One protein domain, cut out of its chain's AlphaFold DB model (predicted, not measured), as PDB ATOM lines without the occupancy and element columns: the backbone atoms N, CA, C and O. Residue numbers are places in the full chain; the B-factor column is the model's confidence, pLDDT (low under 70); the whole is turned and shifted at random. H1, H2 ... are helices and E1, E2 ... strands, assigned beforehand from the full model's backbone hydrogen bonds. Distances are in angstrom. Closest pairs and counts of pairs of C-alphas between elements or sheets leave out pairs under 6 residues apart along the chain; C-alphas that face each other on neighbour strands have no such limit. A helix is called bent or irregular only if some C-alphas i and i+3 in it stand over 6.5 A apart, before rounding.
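Overview. This is residues 3 to 81 and 210 to 232 of the 234 residues of an uncharacterized protein of Mycobacterium sp. NAZ190054 (UniProt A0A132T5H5). A long, twisted hairpin of E1 and E2 makes the longest axis; the short E3 and E4 widen it into a sheet on the E2 side, and H1 packs lengthwise over E2. H2 sits by E4 and close to H1, and a long link, residues 214 to 227, leads to the tiny H3, which grazes the sheet. The printed part has 102 residues, with three named helices and four named strands that follow each other along the chain as E1, E2, H1, E3, H2, E4, H3; the mixed sheet runs E1, E2, E3, E4, and the class is mixed, helices and strands. It is compact, with a radius of gyration of the C-alphas of 14.2 A, yet elongated, spanning 46 by 26 by 26 A.

Along the chain. E1, residues 7 to 21, begins at C-alpha (91.353, 260.634, 130.963), spans 40.6 A and bends by 56 degrees at residue 10. E2 is residues 24 to 36, 36.0 A; E3 57 to 61, 13.0 A; E4 211 to 213, 7.1 A. H1 is residues 38 to 52, 22.5 A; H2 66 to 74, 14.1 A; H3 228 to 231, 4.9 A, ending at C-alpha (98.710, 235.824, 137.678).

Arrangement. E1 and E2 are antiparallel, with N 17 and O 28 at 3.0 A. E2 and E3 are parallel, with N 29 and O 58 at 2.8 A. E3 and E4 are antiparallel, with N 61 and O 211 at 2.9 A. E2, H1 and E3 form a strand-helix-strand unit, two parallel neighbour strands joined through a helix, its crossover right-handed. H1 is on the sheet at a height of 5.9 A, along E2 at 1 degrees on the local plane; the closest C-alphas, Val 36 and Ser 44, are 6.1 A apart. H1 and H2 on one face give two layers, a sheet and its helices. H2's closest C-alphas to E4 are Leu 72 and Met 211, 7.9 A. H3 only grazes the sheet; C-alphas Gly 32 and Glu 228 are 6.1 A apart. H1 is irregular, C-alphas 39 and 42 being 7.9 A apart, and H2 only just, 67 and 70 being 6.8 A apart. O i to N i+4 pairs within hydrogen-bond range are 5 of 11 in H1, beside 10 of 12 for i+3, and 3 of 5 in H2; H3 is too short for one.

Size, cuts and confidence. The C-alphas farthest apart, Gly 23 and Asp 39, are 46.6 A apart. Residues 82 to 209 are cut out, leaving 7.9 A between C-alphas 81 and 210. The link from E4 to H3 is long; no printed residue has pLDDT under 70.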
ATOM      1  N   LYS A   3      97.474 261.267 133.862       94.56
ATOM      2  CA  LYS A   3      96.137 261.739 133.507       94.56
ATOM      3  C   LYS A   3      96.227 263.014 132.678       94.56
ATOM      4  O   LYS A   3      97.086 263.847 132.946       94.56
ATOM      5  N   ASP A   4      95.311 263.149 131.728       95.19
ATOM      6  CA  ASP A   4      94.986 264.408 131.065       95.19
ATOM      7  C   ASP A   4      93.514 264.725 131.360       95.19
ATOM      8  O   ASP A   4      92.604 264.009 130.925       95.19
ATOM      9  N   GLY A   5      93.288 265.699 132.243       94.62
ATOM     10  CA  GLY A   5      92.001 265.894 132.908       94.62
ATOM     11  C   GLY A   5      91.522 264.611 133.605       94.62
ATOM     12  O   GLY A   5      92.187 264.070 134.492       94.62
ATOM     13  N   HIS A   6      90.362 264.100 133.186       94.50
ATOM     14  CA  HIS A   6      89.784 262.851 133.703       94.50
ATOM     15  C   HIS A   6      90.231 261.596 132.939       94.50
ATOM     16  O   HIS A   6      89.947 260.477 133.374       94.50
ATOM     17  N   ARG A   7      90.935 261.749 131.813       96.19
ATOM     18  CA  ARG A   7      91.353 260.634 130.963       96.19
ATOM     19  C   ARG A   7      92.667 260.048 131.463       96.19
ATOM     20  O   ARG A   7      93.646 260.760 131.658       96.19
ATOM     21  N   VAL A   8      92.713 258.728 131.610       96.06
ATOM     22  CA  VAL A   8      93.964 258.002 131.853       96.06
ATOM     23  C   VAL A   8      94.701 257.830 130.527       96.06
ATOM     24  O   VAL A   8      94.178 257.208 129.605       96.06
ATOM     25  N   VAL A   9      95.909 258.386 130.431       96.44
ATOM     26  CA  VAL A   9      96.715 258.399 129.192       96.44
ATOM     27  C   VAL A   9      98.015 257.601 129.312       96.44
ATOM     28  O   VAL A   9      98.700 257.369 128.317       96.44
ATOM     29  N   GLY A  10      98.351 257.128 130.515       95.75
ATOM     30  CA  GLY A  10      99.477 256.226 130.725       95.75
ATOM     31  C   GLY A  10      99.452 255.528 132.081       95.75
ATOM     32  O   GLY A  10      99.110 256.122 133.106       95.75
ATOM     33  N   VAL A  11      99.838 254.257 132.106       95.50
ATOM     34  CA  VAL A  11      99.855 253.412 133.301       95.50
ATOM     35  C   VAL A  11     101.104 252.539 133.347       95.50
ATOM     36  O   VAL A  11     101.618 252.088 132.324       95.50
ATOM     37  N   VAL A  12     101.563 252.295 134.571       94.38
ATOM     38  CA  VAL A  12     102.441 251.177 134.908       94.38
ATOM     39  C   VAL A  12     101.703 250.363 135.959       94.38
ATOM     40  O   VAL A  12     101.254 250.927 136.957       94.38
ATOM     41  N   LEU A  13     101.532 249.073 135.697       94.38
ATOM     42  CA  LEU A  13     100.963 248.106 136.625       94.38
ATOM     43  C   LEU A  13     102.090 247.244 137.182       94.38
ATOM     44  O   LEU A  13     102.983 246.825 136.441       94.38
ATOM     45  N   ALA A  14     102.035 246.983 138.481       95.44
ATOM     46  CA  ALA A  14     103.012 246.160 139.166       95.44
ATOM     47  C   ALA A  14     102.337 245.264 140.206       95.44
ATOM     48  O   ALA A  14     101.320 245.641 140.791       95.44
ATOM     49  N   LEU A  15     102.924 244.091 140.420       96.38
ATOM     50  CA  LEU A  15     102.565 243.152 141.474       96.38
ATOM     51  C   LEU A  15     103.621 243.227 142.571       96.38
ATOM     52  O   LEU A  15     104.819 243.159 142.293       96.38
ATOM     53  N   TYR A  16     103.165 243.372 143.808       96.88
ATOM     54  CA  TYR A  16     104.025 243.480 144.980       96.88
ATOM     55  C   TYR A  16     103.907 242.213 145.815       96.88
ATOM     56  O   TYR A  16     102.813 241.670 145.971       96.88
ATOM     57  N   SER A  17     105.030 241.750 146.353       96.38
ATOM     58  CA  SER A  17     105.060 240.594 147.246       96.38
ATOM     59  C   SER A  17     106.182 240.692 148.269       96.38
ATOM     60  O   SER A  17     107.169 241.407 148.081       96.38
ATOM     61  N   GLU A  18     106.015 239.947 149.355       95.06
ATOM     62  CA  GLU A  18     107.023 239.735 150.387       95.06
ATOM     63  C   GLU A  18     107.364 238.254 150.430       95.06
ATOM     64  O   GLU A  18     106.475 237.403 150.372       95.06
ATOM     65  N   ARG A  19     108.656 237.932 150.479       90.75
ATOM     66  CA  ARG A  19     109.127 236.555 150.342       90.75
ATOM     67  C   ARG A  19     110.228 236.256 151.334       90.75
ATOM     68  O   ARG A  19     111.186 237.012 151.439       90.75
ATOM     69  N   LEU A  20     110.129 235.117 152.011       88.44
ATOM     70  CA  LEU A  20     111.210 234.616 152.849       88.44
ATOM     71  C   LEU A  20     112.277 233.955 151.965       88.44
ATOM     72  O   LEU A  20     112.071 232.854 151.457       88.44
ATOM     73  N   LEU A  21     113.419 234.615 151.791       87.06
ATOM     74  CA  LEU A  21     114.577 234.105 151.061       87.06
ATOM     75  C   LEU A  21     115.775 234.027 152.002       87.06
ATOM     76  O   LEU A  21     116.146 235.017 152.626       87.06
ATOM     77  N   ALA A  22     116.375 232.839 152.121       84.50
ATOM     78  CA  ALA A  22     117.525 232.595 153.001       84.50
ATOM     79  C   ALA A  22     117.336 233.154 154.434       84.50
ATOM     80  O   ALA A  22     118.249 233.735 155.018       84.50
ATOM     81  N   GLY A  23     116.124 233.015 154.988       86.19
ATOM     82  CA  GLY A  23     115.784 233.478 156.339       86.19
ATOM     83  C   GLY A  23     115.487 234.977 156.472       86.19
ATOM     84  O   GLY A  23     115.246 235.442 157.583       86.19
ATOM     85  N   ARG A  24     115.470 235.742 155.373       90.62
ATOM     86  CA  ARG A  24     115.146 237.176 155.368       90.62
ATOM     87  C   ARG A  24     113.911 237.448 154.526       90.62
ATOM     88  O   ARG A  24     113.737 236.854 153.468       90.62
ATOM     89  N   VAL A  25     113.053 238.345 155.003       93.94
ATOM     90  CA  VAL A  25     111.923 238.827 154.207       93.94
ATOM     91  C   VAL A  25     112.444 239.850 153.205       93.94
ATOM     92  O   VAL A  25     112.942 240.908 153.583       93.94
ATOM     93  N   GLU A  26     112.330 239.512 151.929       95.75
ATOM     94  CA  GLU A  26     112.695 240.340 150.790       95.75
ATOM     95  C   GLU A  26     111.426 240.833 150.091       95.75
ATOM     96  O   GLU A  26     110.454 240.090 149.921       95.75
ATOM     97  N   ARG A  27     111.429 242.101 149.678       97.00
ATOM     98  CA  ARG A  27     110.291 242.757 149.027       97.00
ATOM     99  C   ARG A  27     110.500 242.790 147.520       97.00
ATOM    100  O   ARG A  27     111.529 243.260 147.042       97.00
ATOM    101  N   PHE A  28     109.518 242.318 146.761       97.69
ATOM    102  CA  PHE A  28     109.562 242.262 145.303       97.69
ATOM    103  C   PHE A  28     108.490 243.146 144.674       97.69
ATOM    104  O   PHE A  28     107.372 243.255 145.174       97.69
ATOM    105  N   CYS A  29     108.844 243.755 143.546       97.69
ATOM    106  CA  CYS A  29     107.950 244.492 142.666       97.69
ATOM    107  C   CYS A  29     108.124 243.965 141.235       97.69
ATOM    108  O   CYS A  29     109.072 244.319 140.528       97.69
ATOM    109  N   ASN A  30     107.198 243.125 140.786       97.69
ATOM    110  CA  ASN A  30     107.135 242.696 139.398       97.69
ATOM    111  C   ASN A  30     106.403 243.755 138.566       97.69
ATOM    112  O   ASN A  30     105.193 243.925 138.687       97.69
ATOM    113  N   ILE A  31     107.147 244.484 137.735       95.88
ATOM    114  CA  ILE A  31     106.611 245.472 136.801       95.88
ATOM    115  C   ILE A  31     106.113 244.715 135.571       95.88
ATOM    116  O   ILE A  31     106.914 244.118 134.850       95.88
ATOM    117  N   GLY A  32     104.800 244.752 135.345       88.44
ATOM    118  CA  GLY A  32     104.168 244.032 134.246       88.44
ATOM    119  C   GLY A  32     103.804 244.941 133.081       88.44
ATOM    120  O   GLY A  32     104.595 245.192 132.174       88.44
ATOM    121  N   THR A  33     102.587 245.488 133.103       88.88
ATOM    122  CA  THR A  33     102.108 246.354 132.014       88.88
ATOM    123  C   THR A  33     102.687 247.758 132.120       88.88
ATOM    124  O   THR A  33     102.455 248.454 133.104       88.88
ATOM    125  N   TRP A  34     103.348 248.215 131.059       91.25
ATOM    126  CA  TRP A  34     103.802 249.593 130.886       91.25
ATOM    127  C   TRP A  34     103.267 250.135 129.559       91.25
ATOM    128  O   TRP A  34     103.708 249.729 128.485       91.25
ATOM    129  N   CYS A  35     102.280 251.029 129.627       91.25
ATOM    130  CA  CYS A  35     101.596 251.551 128.446       91.25
ATOM    131  C   CYS A  35     101.345 253.050 128.581       91.25
ATOM    132  O   CYS A  35     100.822 253.508 129.594       91.25
ATOM    133  N   VAL A  36     101.699 253.813 127.547       93.69
ATOM    134  CA  VAL A  36     101.464 255.257 127.459       93.69
ATOM    135  C   VAL A  36     101.030 255.589 126.038       93.69
ATOM    136  O   VAL A  36     101.621 255.087 125.078       93.69
ATOM    137  N   LEU A  37      99.994 256.420 125.903       95.44
ATOM    138  CA  LEU A  37      99.498 256.857 124.601       95.44
ATOM    139  C   LEU A  37     100.587 257.622 123.822       95.44
ATOM    140  O   LEU A  37     101.422 258.283 124.447       95.44
ATOM    141  N   PRO A  38     100.591 257.552 122.473       94.19
ATOM    142  CA  PRO A  38     101.652 258.114 121.635       94.19
ATOM    143  C   PRO A  38     102.042 259.558 121.971       94.19
ATOM    144  O   PRO A  38     103.232 259.832 122.124       94.19
ATOM    145  N   ASP A  39     101.052 260.428 122.181       95.75
ATOM    146  CA  ASP A  39     101.249 261.865 122.426       95.75
ATOM    147  C   ASP A  39     101.888 262.170 123.793       95.75
ATOM    148  O   ASP A  39     102.415 263.257 124.012       95.75
ATOM    149  N   TYR A  40     101.906 261.194 124.708       94.94
ATOM    150  CA  TYR A  40     102.420 261.341 126.075       94.94
ATOM    151  C   TYR A  40     103.677 260.498 126.324       94.94
ATOM    152  O   TYR A  40     104.111 260.353 127.469       94.94
ATOM    153  N   ARG A  41     104.293 259.921 125.281       90.12
ATOM    154  CA  ARG A  41     105.465 259.030 125.418       90.12
ATOM    155  C   ARG A  41     106.653 259.671 126.136       90.12
ATOM    156  O   ARG A  41     107.413 258.950 126.780       90.12
ATOM    157  N   SER A  42     106.782 260.997 126.099       90.00
ATOM    158  CA  SER A  42     107.789 261.740 126.872       90.00
ATOM    159  C   SER A  42     107.673 261.508 128.388       90.00
ATOM    160  O   SER A  42     108.679 261.532 129.092       90.00
ATOM    161  N   LEU A  43     106.476 261.193 128.895       91.94
ATOM    162  CA  LEU A  43     106.205 260.913 130.311       91.94
ATOM    163  C   LEU A  43     106.409 259.439 130.691       91.94
ATOM    164  O   LEU A  43     106.319 259.074 131.865       91.94
ATOM    165  N   SER A  44     106.697 258.579 129.713       89.81
ATOM    166  CA  SER A  44     106.768 257.129 129.893       89.81
ATOM    167  C   SER A  44     107.855 256.707 130.881       89.81
ATOM    168  O   SER A  44     107.604 255.913 131.787       89.81
ATOM    169  N   ILE A  45     109.043 257.307 130.771       90.75
ATOM    170  CA  ILE A  45     110.172 257.017 131.666       90.75
ATOM    171  C   ILE A  45     109.883 257.503 133.092       90.75
ATOM    172  O   ILE A  45     110.278 256.844 134.052       90.75
ATOM    173  N   SER A  46     109.168 258.619 133.254       91.75
ATOM    174  CA  SER A  46     108.814 259.156 134.574       91.75
ATOM    175  C   SER A  46     107.930 258.196 135.369       91.75
ATOM    176  O   SER A  46     108.109 258.074 136.578       91.75
ATOM    177  N   LEU A  47     107.037 257.452 134.704       92.75
ATOM    178  CA  LEU A  47     106.236 256.419 135.367       92.75
ATOM    179  C   LEU A  47     107.103 255.289 135.923       92.75
ATOM    180  O   LEU A  47     106.929 254.895 137.073       92.75
ATOM    181  N   VAL A  48     108.048 254.785 135.125       92.94
ATOM    182  CA  VAL A  48     108.949 253.713 135.565       92.94
ATOM    183  C   VAL A  48     109.860 254.216 136.683       92.94
ATOM    184  O   VAL A  48     110.012 253.541 137.695       92.94
ATOM    185  N   LYS A  49     110.404 255.433 136.567       93.69
ATOM    186  CA  LYS A  49     111.208 256.052 137.632       93.69
ATOM    187  C   LYS A  49     110.432 256.208 138.939       93.69
ATOM    188  O   LYS A  49     111.013 255.972 139.987       93.69
ATOM    189  N   ALA A  50     109.144 256.550 138.883       94.44
ATOM    190  CA  ALA A  50     108.306 256.636 140.077       94.44
ATOM    191  C   ALA A  50     108.161 255.276 140.779       94.44
ATOM    192  O   ALA A  50     108.241 255.214 142.000       94.44
ATOM    193  N   VAL A  51     108.021 254.180 140.023       95.00
ATOM    194  CA  VAL A  51     108.011 252.824 140.600       95.00
ATOM    195  C   VAL A  51     109.369 252.482 141.217       95.00
ATOM    196  O   VAL A  51     109.421 251.974 142.333       95.00
ATOM    197  N   LEU A  52     110.462 252.804 140.518       96.00
ATOM    198  CA  LEU A  52     111.839 252.516 140.939       96.00
ATOM    199  C   LEU A  52     112.354 253.399 142.083       96.00
ATOM    200  O   LEU A  52     113.432 253.123 142.604       96.00
ATOM    201  N   ALA A  53     111.633 254.461 142.441       95.56
ATOM    202  CA  ALA A  53     111.951 255.325 143.575       95.56
ATOM    203  C   ALA A  53     111.515 254.720 144.921       95.56
ATOM    204  O   ALA A  53     111.794 255.296 145.966       95.56
ATOM    205  N   GLN A  54     110.815 253.583 144.905       94.81
ATOM    206  CA  GLN A  54     110.442 252.864 146.118       94.81
ATOM    207  C   GLN A  54     111.641 252.078 146.652       94.81
ATOM    208  O   GLN A  54     112.089 251.106 146.037       94.81
ATOM    209  N   ASP A  55     112.145 252.496 147.808       92.25
ATOM    210  CA  ASP A  55     113.283 251.856 148.457       92.25
ATOM    211  C   ASP A  55     112.939 250.470 149.016       92.25
ATOM    212  O   ASP A  55     111.807 250.173 149.400       92.25
ATOM    213  N   GLY A  56     113.955 249.610 149.088       93.62
ATOM    214  CA  GLY A  56     113.841 248.278 149.684       93.62
ATOM    215  C   GLY A  56     113.155 247.225 148.810       93.62
ATOM    216  O   GLY A  56     112.969 246.109 149.287       93.62
ATOM    217  N   TYR A  57     112.812 247.546 147.558       97.19
ATOM    218  CA  TYR A  57     112.247 246.596 146.598       97.19
ATOM    219  C   TYR A  57     113.283 246.065 145.604       97.19
ATOM    220  O   TYR A  57     114.128 246.798 145.084       97.19
ATOM    221  N   HIS A  58     113.134 244.785 145.270       97.44
ATOM    222  CA  HIS A  58     113.758 244.143 144.117       97.44
ATOM    223  C   HIS A  58     112.776 244.145 142.957       97.44
ATOM    224  O   HIS A  58     111.635 243.702 143.092       97.44
ATOM    225  N   PHE A  59     113.207 244.632 141.802       97.69
ATOM    226  CA  PHE A  59     112.326 244.806 140.655       97.69
ATOM    227  C   PHE A  59     112.541 243.703 139.631       97.69
ATOM    228  O   PHE A  59     113.679 243.352 139.318       97.69
ATOM    229  N   THR A  60     111.455 243.196 139.053       97.44
ATOM    230  CA  THR A  60     111.511 242.256 137.926       97.44
ATOM    231  C   THR A  60     110.653 242.751 136.772       97.44
ATOM    232  O   THR A  60     109.592 243.333 136.978       97.44
ATOM    233  N   VAL A  61     111.119 242.508 135.549       96.50
ATOM    234  CA  VAL A  61     110.351 242.649 134.308       96.50
ATOM    235  C   VAL A  61     110.536 241.336 133.558       96.50
ATOM    236  O   VAL A  61     111.628 241.042 133.067       96.50
ATOM    237  N   LEU A  62     109.496 240.504 133.528       95.31
ATOM    238  CA  LEU A  62     109.605 239.105 133.090       95.31
ATOM    239  C   LEU A  62     109.085 238.865 131.668       95.31
ATOM    240  O   LEU A  62     109.205 237.759 131.142       95.31
ATOM    241  N   SER A  63     108.540 239.896 131.027       91.25
ATOM    242  CA  SER A  63     108.128 239.857 129.625       91.25
ATOM    243  C   SER A  63     108.443 241.160 128.857       91.25
ATOM    244  O   SER A  63     107.597 241.672 128.123       91.25
ATOM    245  N   PRO A  64     109.658 241.739 128.984       87.62
ATOM    246  CA  PRO A  64     109.984 243.007 128.341       87.62
ATOM    247  C   PRO A  64     109.882 242.908 126.813       87.62
ATOM    248  O   PRO A  64     110.587 242.126 126.166       87.62
ATOM    249  N   ASN A  65     109.055 243.772 126.221       82.75
ATOM    250  CA  ASN A  65     109.053 243.985 124.774       82.75
ATOM    251  C   ASN A  65     110.453 244.422 124.292       82.75
ATOM    252  O   ASN A  65     111.172 245.055 125.068       82.75
ATOM    253  N   PRO A  66     110.839 244.159 123.026       77.50
ATOM    254  CA  PRO A  66     112.179 244.481 122.528       77.50
ATOM    255  C   PRO A  66     112.604 245.941 122.751       77.50
ATOM    256  O   PRO A  66     113.683 246.183 123.274       77.50
ATOM    257  N   GLY A  67     111.736 246.913 122.440       75.62
ATOM    258  CA  GLY A  67     112.052 248.343 122.599       75.62
ATOM    259  C   GLY A  67     112.398 248.764 124.042       75.62
ATOM    260  O   GLY A  67     113.438 249.376 124.263       75.62
ATOM    261  N   PRO A  68     111.570 248.428 125.050       77.00
ATOM    262  CA  PRO A  68     111.858 248.702 126.462       77.00
ATOM    263  C   PRO A  68     113.165 248.137 127.047       77.00
ATOM    264  O   PRO A  68     113.584 248.619 128.099       77.00
ATOM    265  N   GLN A  69     113.812 247.140 126.434       86.44
ATOM    266  CA  GLN A  69     114.966 246.453 127.041       86.44
ATOM    267  C   GLN A  69     116.185 247.368 127.225       86.44
ATOM    268  O   GLN A  69     116.805 247.350 128.288       86.44
ATOM    269  N   GLU A  70     116.497 248.216 126.243       86.44
ATOM    270  CA  GLU A  70     117.615 249.170 126.335       86.44
ATOM    271  C   GLU A  70     117.379 250.211 127.436       86.44
ATOM    272  O   GLU A  70     118.274 250.524 128.224       86.44
ATOM    273  N   ILE A  71     116.138 250.697 127.550       88.94
ATOM    274  CA  ILE A  71     115.744 251.651 128.592       88.94
ATOM    275  C   ILE A  71     115.870 251.005 129.975       88.94
ATOM    276  O   ILE A  71     116.386 251.629 130.902       88.94
ATOM    277  N   LEU A  72     115.427 249.755 130.130       92.94
ATOM    278  CA  LEU A  72     115.556 249.021 131.389       92.94
ATOM    279  C   LEU A  72     117.029 248.806 131.759       92.94
ATOM    280  O   LEU A  72     117.393 249.019 132.917       92.94
ATOM    281  N   ALA A  73     117.888 248.468 130.794       92.56
ATOM    282  CA  ALA A  73     119.327 248.346 131.022       92.56
ATOM    283  C   ALA A  73     119.940 249.669 131.515       92.56
ATOM    284  O   ALA A  73     120.659 249.681 132.516       92.56
ATOM    285  N   TRP A  74     119.581 250.803 130.900       91.75
ATOM    286  CA  TRP A  74     119.985 252.134 131.378       91.75
ATOM    287  C   TRP A  74     119.473 252.433 132.798       91.75
ATOM    288  O   TRP A  74     120.172 253.036 133.612       91.75
ATOM    289  N   LEU A  75     118.284 251.935 133.144       93.50
ATOM    290  CA  LEU A  75     117.711 251.996 134.492       93.50
ATOM    291  C   LEU A  75     118.299 250.958 135.468       93.50
ATOM    292  O   LEU A  75     117.722 250.743 136.539       93.50
ATOM    293  N   LYS A  76     119.463 250.378 135.140       94.81
ATOM    294  CA  LYS A  76     120.234 249.412 135.940       94.81
ATOM    295  C   LYS A  76     119.565 248.047 136.104       94.81
ATOM    296  O   LYS A  76     119.838 247.351 137.080       94.81
ATOM    297  N   PHE A  77     118.692 247.657 135.180       96.69
ATOM    298  CA  PHE A  77     118.267 246.267 135.099       96.69
ATOM    299  C   PHE A  77     119.340 245.423 134.413       96.69
ATOM    300  O   PHE A  77     119.942 245.829 133.422       96.69
ATOM    301  N   SER A  78     119.547 244.219 134.920       95.94
ATOM    302  CA  SER A  78     120.405 243.207 134.319       95.94
ATOM    303  C   SER A  78     119.562 242.099 133.706       95.94
ATOM    304  O   SER A  78     118.480 241.771 134.203       95.94
ATOM    305  N   PHE A  79     120.064 241.505 132.626       95.56
ATOM    306  CA  PHE A  79     119.439 240.328 132.040       95.56
ATOM    307  C   PHE A  79     119.611 239.114 132.947       95.56
ATOM    308  O   PHE A  79     120.667 238.863 133.528       95.56
ATOM    309  N   LEU A  80     118.540 238.346 133.034       96.31
ATOM    310  CA  LEU A  80     118.537 237.000 133.557       96.31
ATOM    311  C   LEU A  80     119.038 236.049 132.457       96.31
ATOM    312  O   LEU A  80     118.610 236.149 131.313       96.31
ATOM    313  N   ASP A  81     119.938 235.120 132.794       95.44
ATOM    314  CA  ASP A  81     120.221 233.953 131.953       95.44
ATOM    315  C   ASP A  81     118.962 233.098 131.726       95.44
ATOM    316  O   ASP A  81     118.479 232.432 132.645       95.44
ATOM    317  N   LYS A 210     114.386 238.153 130.192       96.31
ATOM    318  CA  LYS A 210     113.837 238.563 131.484       96.31
ATOM    319  C   LYS A 210     114.871 239.437 132.161       96.31
ATOM    320  O   LYS A 210     116.072 239.236 131.971       96.31
ATOM    321  N   MET A 211     114.422 240.427 132.910       97.12
ATOM    322  CA  MET A 211     115.309 241.406 133.519       97.12
ATOM    323  C   MET A 211     114.958 241.603 134.986       97.12
ATOM    324  O   MET A 211     113.797 241.508 135.386       97.12
ATOM    325  N   TYR A 212     115.971 241.897 135.788       97.50
ATOM    326  CA  TYR A 212     115.813 242.198 137.204       97.50
ATOM    327  C   TYR A 212     116.702 243.369 137.602       97.50
ATOM    328  O   TYR A 212     117.712 243.644 136.957       97.50
ATOM    329  N   ARG A 213     116.334 244.047 138.682       97.25
ATOM    330  CA  ARG A 213     117.159 245.050 139.343       97.25
ATOM    331  C   ARG A 213     117.089 244.811 140.842       97.25
ATOM    332  O   ARG A 213     116.025 244.925 141.444       97.25
ATOM    333  N   SER A 214     118.234 244.513 141.433       96.38
ATOM    334  CA  SER A 214     118.395 244.325 142.869       96.38
ATOM    335  C   SER A 214     119.744 244.886 143.308       96.38
ATOM    336  O   SER A 214     120.696 244.887 142.531       96.38
ATOM    337  N   ALA A 215     119.811 245.383 144.543       93.25
ATOM    338  CA  ALA A 215     121.064 245.806 145.164       93.25
ATOM    339  C   ALA A 215     121.770 244.666 145.917       93.25
ATOM    340  O   ALA A 215     122.970 244.759 146.160       93.25
ATOM    341  N   THR A 216     121.039 243.618 146.312       93.69
ATOM    342  CA  THR A 216     121.528 242.591 147.249       93.69
ATOM    343  C   THR A 216     121.331 241.159 146.764       93.69
ATOM    344  O   THR A 216     122.048 240.276 147.227       93.69
ATOM    345  N   LEU A 217     120.388 240.907 145.852       94.69
ATOM    346  CA  LEU A 217     120.076 239.567 145.362       94.69
ATOM    347  C   LEU A 217     120.802 239.274 144.051       94.69
ATOM    348  O   LEU A 217     120.791 240.079 143.118       94.69
ATOM    349  N   GLY A 218     121.387 238.081 143.975       92.75
ATOM    350  CA  GLY A 218     121.938 237.538 142.738       92.75
ATOM    351  C   GLY A 218     120.860 236.917 141.836       92.75
ATOM    352  O   GLY A 218     119.750 236.630 142.287       92.75
ATOM    353  N   PRO A 219     121.185 236.615 140.565       91.38
ATOM    354  CA  PRO A 219     120.216 236.100 139.595       91.38
ATOM    355  C   PRO A 219     119.623 234.735 139.978       91.38
ATOM    356  O   PRO A 219     118.491 234.451 139.600       91.38
ATOM    357  N   GLY A 220     120.351 233.908 140.740       89.25
ATOM    358  CA  GLY A 220     119.860 232.617 141.242       89.25
ATOM    359  C   GLY A 220     118.820 232.725 142.364       89.25
ATOM    360  O   GLY A 220     118.188 231.731 142.697       89.25
ATOM    361  N   GLN A 221     118.625 233.918 142.934       91.56
ATOM    362  CA  GLN A 221     117.609 234.196 143.959       91.56
ATOM    363  C   GLN A 221     116.354 234.862 143.371       91.56
ATOM    364  O   GLN A 221     115.424 235.187 144.107       91.56
ATOM    365  N   ILE A 222     116.331 235.090 142.053       93.12
ATOM    366  CA  ILE A 222     115.196 235.664 141.335       93.12
ATOM    367  C   ILE A 222     114.447 234.536 140.628       93.12
ATOM    368  O   ILE A 222     114.937 233.973 139.645       93.12
ATOM    369  N   ASP A 223     113.241 234.242 141.100       90.56
ATOM    370  CA  ASP A 223     112.312 233.312 140.453       90.56
ATOM    371  C   ASP A 223     111.066 234.036 139.918       90.56
ATOM    372  O   ASP A 223     111.012 235.268 139.848       90.56
ATOM    373  N   TYR A 224     110.091 233.252 139.459       95.44
ATOM    374  CA  TYR A 224     108.896 233.739 138.775       95.44
ATOM    375  C   TYR A 224     107.648 233.752 139.651       95.44
ATOM    376  O   TYR A 224     106.573 234.074 139.147       95.44
ATOM    377  N   LEU A 225     107.766 233.441 140.941       95.44
ATOM    378  CA  LEU A 225     106.646 233.467 141.878       95.44
ATOM    379  C   LEU A 225     106.141 234.903 142.084       95.44
ATOM    380  O   LEU A 225     106.886 235.869 141.917       95.44
ATOM    381  N   TYR A 226     104.861 235.040 142.444       96.25
ATOM    382  CA  TYR A 226     104.201 236.326 142.704       96.25
ATOM    383  C   TYR A 226     104.385 237.364 141.581       96.25
ATOM    384  O   TYR A 226     104.606 238.552 141.826       96.25
ATOM    385  N   SER A 227     104.324 236.906 140.330       97.00
ATOM    386  CA  SER A 227     104.564 237.731 139.150       97.00
ATOM    387  C   SER A 227     103.433 237.630 138.134       97.00
ATOM    388  O   SER A 227     102.567 236.753 138.204       97.00
ATOM    389  N   GLU A 228     103.481 238.490 137.119       95.56
ATOM    390  CA  GLU A 228     102.551 238.452 135.996       95.56
ATOM    391  C   GLU A 228     102.542 237.083 135.303       95.56
ATOM    392  O   GLU A 228     101.489 236.649 134.834       95.56
ATOM    393  N   LEU A 229     103.676 236.358 135.303       95.44
ATOM    394  CA  LEU A 229     103.767 235.021 134.718       95.44
ATOM    395  C   LEU A 229     102.842 234.024 135.429       95.44
ATOM    396  O   LEU A 229     102.410 233.056 134.810       95.44
ATOM    397  N   VAL A 230     102.526 234.256 136.700       96.56
ATOM    398  CA  VAL A 230     101.659 233.393 137.509       96.56
ATOM    399  C   VAL A 230     100.212 233.893 137.491       96.56
ATOM    400  O   VAL A 230      99.270 233.101 137.455       96.56
ATOM    401  N   CYS A 231     100.022 235.213 137.485       94.25
ATOM    402  CA  CYS A 231      98.710 235.824 137.678       94.25
ATOM    403  C   CYS A 231      97.904 236.027 136.390       94.25
ATOM    404  O   CYS A 231      96.679 235.967 136.448       94.25
ATOM    405  N   VAL A 232      98.542 236.289 135.245       90.81
ATOM    406  CA  VAL A 232      97.822 236.755 134.050       90.81
ATOM    407  C   VAL A 232      97.836 235.686 132.944       90.81
ATOM    408  O   VAL A 232      98.908 235.274 132.478       90.81
TER     409      VAL A 232